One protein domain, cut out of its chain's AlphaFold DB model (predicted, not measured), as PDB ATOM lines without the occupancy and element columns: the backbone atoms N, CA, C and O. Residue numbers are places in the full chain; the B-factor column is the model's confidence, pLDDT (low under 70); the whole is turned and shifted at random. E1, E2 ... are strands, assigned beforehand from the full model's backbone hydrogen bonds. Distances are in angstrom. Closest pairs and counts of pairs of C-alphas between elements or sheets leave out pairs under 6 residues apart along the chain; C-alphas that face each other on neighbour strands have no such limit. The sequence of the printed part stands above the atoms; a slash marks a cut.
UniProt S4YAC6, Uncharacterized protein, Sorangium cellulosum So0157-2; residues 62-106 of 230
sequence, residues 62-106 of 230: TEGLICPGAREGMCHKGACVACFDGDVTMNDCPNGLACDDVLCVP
ATOM      1  N   THR A  62      47.071 -87.195 -32.841       91.56
ATOM      2  CA  THR A  62      46.786 -85.761 -32.891       91.56
ATOM      3  C   THR A  62      48.035 -84.943 -32.560       91.56
ATOM      4  O   THR A  62      48.784 -85.287 -31.645       91.56
ATOM      5  N   GLU A  63      48.204 -83.818 -33.255       91.25
ATOM      6  CA  GLU A  63      49.228 -82.810 -32.958       91.25
ATOM      7  C   GLU A  63      49.222 -82.420 -31.466       91.25
ATOM      8  O   GLU A  63      48.158 -82.228 -30.865       91.25
ATOM      9  N   GLY A  64      50.407 -82.331 -30.863       88.94
ATOM     10  CA  GLY A  64      50.595 -81.966 -29.457       88.94
ATOM     11  C   GLY A  64      50.327 -83.090 -28.445       88.94
ATOM     12  O   GLY A  64      50.540 -82.891 -27.248       88.94
ATOM     13  N   LEU A  65      49.875 -84.275 -28.874       91.38
ATOM     14  CA  LEU A  65      49.736 -85.428 -27.978       91.38
ATOM     15  C   LEU A  65      51.118 -85.947 -27.554       91.38
ATOM     16  O   LEU A  65      52.052 -85.938 -28.349       91.38
ATOM     17  N   ILE A  66      51.248 -86.429 -26.315       88.94
ATOM     18  CA  ILE A  66      52.490 -87.043 -25.822       88.94
ATOM     19  C   ILE A  66      52.819 -88.274 -26.669       88.94
ATOM     20  O   ILE A  66      51.965 -89.144 -26.839       88.94
ATOM     21  N   CYS A  67      54.056 -88.367 -27.153       90.12
ATOM     22  CA  CYS A  67      54.470 -89.480 -28.001       90.12
ATOM     23  C   CYS A  67      54.430 -90.823 -27.238       90.12
ATOM     24  O   CYS A  67      54.990 -90.918 -26.138       90.12
ATOM     25  N   PRO A  68      53.822 -91.878 -27.802       84.19
ATOM     26  CA  PRO A  68      53.943 -93.248 -27.317       84.19
ATOM     27  C   PRO A  68      55.388 -93.664 -27.013       84.19
ATOM     28  O   PRO A  68      56.307 -93.411 -27.784       84.19
ATOM     29  N   GLY A  69      55.610 -94.309 -25.863       76.06
ATOM     30  CA  GLY A  69      56.920 -94.861 -25.483       76.06
ATOM     31  C   GLY A  69      58.003 -93.836 -25.102       76.06
ATOM     32  O   GLY A  69      58.988 -94.214 -24.463       76.06
ATOM     33  N   ALA A  70      57.819 -92.550 -25.408       76.81
ATOM     34  CA  ALA A  70      58.715 -91.481 -24.987       76.81
ATOM     35  C   ALA A  70      58.397 -91.016 -23.556       76.81
ATOM     36  O   ALA A  70      57.256 -91.050 -23.097       76.81
ATOM     37  N   ARG A  71      59.426 -90.574 -22.820       70.25
ATOM     38  CA  ARG A  71      59.234 -89.960 -21.491       70.25
ATOM     39  C   ARG A  71      58.778 -88.504 -21.585       70.25
ATOM     40  O   ARG A  71      58.100 -88.034 -20.678       70.25
ATOM     41  N   GLU A  72      59.182 -87.818 -22.651       78.75
ATOM     42  CA  GLU A  72      58.964 -86.397 -22.929       78.75
ATOM     43  C   GLU A  72      58.875 -86.214 -24.457       78.75
ATOM     44  O   GLU A  72      59.425 -87.032 -25.196       78.75
ATOM     45  N   GLY A  73      58.190 -85.163 -24.917       88.62
ATOM     46  CA  GLY A  73      57.965 -84.869 -26.338       88.62
ATOM     47  C   GLY A  73      56.492 -84.936 -26.747       88.62
ATOM     48  O   GLY A  73      55.652 -85.497 -26.037       88.62
ATOM     49  N   MET A  74      56.180 -84.339 -27.893       92.25
ATOM     50  CA  MET A  74      54.833 -84.239 -28.449       92.25
ATOM     51  C   MET A  74      54.816 -84.552 -29.946       92.25
ATOM     52  O   MET A  74      55.814 -84.374 -30.640       92.25
ATOM     53  N   CYS A  75      53.679 -85.018 -30.448       93.44
ATOM     54  CA  CYS A  75      53.533 -85.367 -31.849       93.44
ATOM     55  C   CYS A  75      53.389 -84.130 -32.733       93.44
ATOM     56  O   CYS A  75      52.493 -83.315 -32.520       93.44
ATOM     57  N   HIS A  76      54.246 -84.032 -33.748       92.50
ATOM     58  CA  HIS A  76      54.163 -83.043 -34.814       92.50
ATOM     59  C   HIS A  76      54.457 -83.695 -36.166       92.50
ATOM     60  O   HIS A  76      55.555 -84.207 -36.389       92.50
ATOM     61  N   LYS A  77      53.480 -83.693 -37.084       89.94
ATOM     62  CA  LYS A  77      53.595 -84.281 -38.435       89.94
ATOM     63  C   LYS A  77      54.112 -85.729 -38.446       89.94
ATOM     64  O   LYS A  77      54.893 -86.103 -39.317       89.94
ATOM     65  N   GLY A  78      53.683 -86.536 -37.477       86.81
ATOM     66  CA  GLY A  78      54.106 -87.935 -37.341       86.81
ATOM     67  C   GLY A  78      55.482 -88.136 -36.691       86.81
ATOM     68  O   GLY A  78      55.855 -89.271 -36.429       86.81
ATOM     69  N   ALA A  79      56.207 -87.066 -36.356       89.00
ATOM     70  CA  ALA A  79      57.444 -87.138 -35.586       89.00
ATOM     71  C   ALA A  79      57.207 -86.766 -34.117       89.00
ATOM     72  O   ALA A  79      56.349 -85.941 -33.799       89.00
ATOM     73  N   CYS A  80      58.008 -87.342 -33.223       91.62
ATOM     74  CA  CYS A  80      58.060 -86.913 -31.832       91.62
ATOM     75  C   CYS A  80      59.063 -85.762 -31.677       91.62
ATOM     76  O   CYS A  80      60.262 -85.961 -31.880       91.62
ATOM     77  N   VAL A  81      58.579 -84.572 -31.327       93.12
ATOM     78  CA  VAL A  81      59.377 -83.340 -31.213       93.12
ATOM     79  C   VAL A  81      59.357 -82.790 -29.788       93.12
ATOM     80  O   VAL A  81      58.445 -83.084 -29.015       93.12
ATOM     81  N   ALA A  82      60.359 -81.992 -29.411       93.56
ATOM     82  CA  ALA A  82      60.418 -81.394 -28.074       93.56
ATOM     83  C   ALA A  82      59.518 -80.156 -27.947       93.56
ATOM     84  O   ALA A  82      59.023 -79.869 -26.861       93.56
ATOM     85  N   CYS A  83      59.319 -79.439 -29.051       94.88
ATOM     86  CA  CYS A  83      58.472 -78.258 -29.178       94.88
ATOM     87  C   CYS A  83      58.140 -78.021 -30.662       94.88
ATOM     88  O   CYS A  83      58.582 -78.787 -31.515       94.88
ATOM     89  N   PHE A  84      57.379 -76.972 -30.976       94.75
ATOM     90  CA  PHE A  84      57.232 -76.466 -32.338       94.75
ATOM     91  C   PHE A  84      57.102 -74.937 -32.352       94.75
ATOM     92  O   PHE A  84      56.151 -74.389 -31.794       94.75
ATOM     93  N   ASP A  85      58.036 -74.232 -32.994       92.25
ATOM     94  CA  ASP A  85      58.059 -72.760 -32.993       92.25
ATOM     95  C   ASP A  85      56.956 -72.122 -33.867       92.25
ATOM     96  O   ASP A  85      56.547 -70.979 -33.631       92.25
ATOM     97  N   GLY A  86      56.411 -72.886 -34.820       90.25
ATOM     98  CA  GLY A  86      55.329 -72.477 -35.711       90.25
ATOM     99  C   GLY A  86      53.932 -72.518 -35.081       90.25
ATOM    100  O   GLY A  86      52.986 -72.001 -35.682       90.25
ATOM    101  N   ASP A  87      53.786 -73.091 -33.882       89.44
ATOM    102  CA  ASP A  87      52.539 -73.094 -33.113       89.44
ATOM    103  C   ASP A  87      52.809 -72.760 -31.641       89.44
ATOM    104  O   ASP A  87      53.390 -73.535 -30.886       89.44
ATOM    105  N   VAL A  88      52.310 -71.607 -31.194       87.12
ATOM    106  CA  VAL A  88      52.474 -71.127 -29.811       87.12
ATOM    107  C   VAL A  88      51.898 -72.068 -28.752       87.12
ATOM    108  O   VAL A  88      52.276 -71.964 -27.588       87.12
ATOM    109  N   THR A  89      50.980 -72.961 -29.122       87.38
ATOM    110  CA  THR A  89      50.430 -73.975 -28.210       87.38
ATOM    111  C   THR A  89      51.357 -75.177 -28.026       87.38
ATOM    112  O   THR A  89      51.189 -75.919 -27.064       87.38
ATOM    113  N   MET A  90      52.353 -75.328 -28.904       86.75
ATOM    114  CA  MET A  90      53.350 -76.404 -28.911       86.75
ATOM    115  C   MET A  90      54.779 -75.889 -28.660       86.75
ATOM    116  O   MET A  90      55.735 -76.657 -28.676       86.75
ATOM    117  N   ASN A  91      54.946 -74.599 -28.363       88.12
ATOM    118  CA  ASN A  91      56.228 -73.959 -28.048       88.12
ATOM    119  C   ASN A  91      56.550 -74.007 -26.531       88.12
ATOM    120  O   ASN A  91      57.066 -73.048 -25.959       88.12
ATOM    121  N   ASP A  92      56.164 -75.085 -25.838       87.12
ATOM    122  CA  ASP A  92      56.353 -75.202 -24.384       87.12
ATOM    123  C   ASP A  92      57.636 -75.971 -24.056       87.12
ATOM    124  O   ASP A  92      57.661 -77.201 -24.006       87.12
ATOM    125  N   CYS A  93      58.718 -75.222 -23.844       92.69
ATOM    126  CA  CYS A  93      60.006 -75.771 -23.453       92.69
ATOM    127  C   CYS A  93      60.245 -75.621 -21.937       92.69
ATOM    128  O   CYS A  93      60.187 -74.509 -21.394       92.69
ATOM    129  N   PRO A  94      60.569 -76.713 -21.216       91.19
ATOM    130  CA  PRO A  94      60.751 -76.666 -19.771       91.19
ATOM    131  C   PRO A  94      62.006 -75.875 -19.377       91.19
ATOM    132  O   PRO A  94      62.925 -75.667 -20.165       91.19
ATOM    133  N   ASN A  95      62.076 -75.465 -18.108       90.31
ATOM    134  CA  ASN A  95      63.257 -74.831 -17.502       90.31
ATOM    135  C   ASN A  95      63.740 -73.533 -18.185       90.31
ATOM    136  O   ASN A  95      64.901 -73.157 -18.031       90.31
ATOM    137  N   GLY A  96      62.856 -72.825 -18.897       88.50
ATOM    138  CA  GLY A  96      63.198 -71.566 -19.569       88.50
ATOM    139  C   GLY A  96      64.068 -71.745 -20.816       88.50
ATOM    140  O   GLY A  96      64.743 -70.799 -21.222       88.50
ATOM    141  N   LEU A  97      64.076 -72.948 -21.391       95.44
ATOM    142  CA  LEU A  97      64.608 -73.197 -22.726       95.44
ATOM    143  C   LEU A  97      63.731 -72.490 -23.777       95.44
ATOM    144  O   LEU A  97      62.552 -72.223 -23.543       95.44
ATOM    145  N   ALA A  98      64.322 -72.172 -24.922       95.25
ATOM    146  CA  ALA A  98      63.631 -71.652 -26.092       95.25
ATOM    147  C   ALA A  98      63.385 -72.784 -27.096       95.25
ATOM    148  O   ALA A  98      64.159 -73.739 -27.142       95.25
ATOM    149  N   CYS A  99      62.329 -72.675 -27.899       95.31
ATOM    150  CA  CYS A  99      62.130 -73.577 -29.026       95.31
ATOM    151  C   CYS A  99      62.857 -73.057 -30.264       95.31
ATOM    152  O   CYS A  99      62.660 -71.905 -30.653       95.31
ATOM    153  N   ASP A 100      63.659 -73.924 -30.865       95.06
ATOM    154  CA  ASP A 100      64.326 -73.735 -32.148       95.06
ATOM    155  C   ASP A 100      63.813 -74.819 -33.108       95.06
ATOM    156  O   ASP A 100      64.199 -75.987 -32.996       95.06
ATOM    157  N   ASP A 101      62.870 -74.436 -33.979       93.81
ATOM    158  CA  ASP A 101      62.060 -75.299 -34.855       93.81
ATOM    159  C   ASP A 101      61.312 -76.410 -34.099       93.81
ATOM    160  O   ASP A 101      60.129 -76.268 -33.803       93.81
ATOM    161  N   VAL A 102      62.008 -77.491 -33.741       93.69
ATOM    162  CA  VAL A 102      61.463 -78.680 -33.066       93.69
ATOM    163  C   VAL A 102      62.226 -79.092 -31.799       93.69
ATOM    164  O   VAL A 102      61.898 -80.102 -31.160       93.69
ATOM    165  N   LEU A 103      63.261 -78.332 -31.428       93.88
ATOM    166  CA  LEU A 103      64.171 -78.628 -30.324       93.88
ATOM    167  C   LEU A 103      64.077 -77.575 -29.221       93.88
ATOM    168  O   LEU A 103      64.128 -76.375 -29.476       93.88
ATOM    169  N   CYS A 104      64.029 -78.028 -27.970       95.44
ATOM    170  CA  CYS A 104      64.211 -77.142 -26.828       95.44
ATOM    171  C   CYS A 104      65.703 -76.925 -26.574       95.44
ATOM    172  O   CYS A 104      66.404 -77.835 -26.126       95.44
ATOM    173  N   VAL A 105      66.171 -75.709 -26.829       96.06
ATOM    174  CA  VAL A 105      67.572 -75.295 -26.717       96.06
ATOM    175  C   VAL A 105      67.724 -74.160 -25.700       96.06
ATOM    176  O   VAL A 105      66.755 -73.472 -25.366       96.06
ATOM    177  N   PRO A 106      68.921 -73.926 -25.144       96.94
ATOM    178  CA  PRO A 106      69.163 -72.734 -24.340       96.94
ATOM    179  C   PRO A 106      68.851 -71.442 -25.104       96.94
ATOM    180  O   PRO A 106      69.087 -71.350 -26.299       96.94
TER     181      PRO A 106
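Overview. This is residues 62 to 106 of the 230 residues of an uncharacterized protein of Sorangium cellulosum So0157-2 (UniProt S4YAC6). With little regular structure, this is two small strand hairpins set one after the other, E1 with E2 and E3 with E4, joined by a long looping stretch, residues 82 to 97. A second looping stretch, residues 62 to 73, precedes E1. The printed part has 45 residues, 12 of them in four named strands, with no named helix: all strand, two antiparallel sheets. It is compact, radius of gyration of the C-alphas 9.6 A, spanning 25 by 21 by 13 A.

Arrangement. E1, residues 74 to 76, and E2, residues 79 to 81, form an antiparallel hairpin; N 74 and O 81 are 2.8 A apart, within hydrogen-bond range. E3, residues 98 to 100, and E4, residues 103 to 105, form another, with N 98 and O 105 at 2.8 A. The closest C-alphas of E2 and E4, Val 81 and Leu 103, are at 6.8 A. E1 is apart from E3 and E4.

Along the chain. E1, 6.5 A long, begins at C-alpha 74 (54.833, -84.239, -28.449). E2 measures 6.1 A and E3 6.4 A. E4, 6.0 A, ends at C-alpha 105 (67.572, -75.295, -26.717).

Size, cuts and confidence. The C-alphas farthest apart, Thr 62 and Pro 106, are at 27.3 A. The E2 to E3 link is long. The printed part has no cut, and no printed residue is under pLDDT 70.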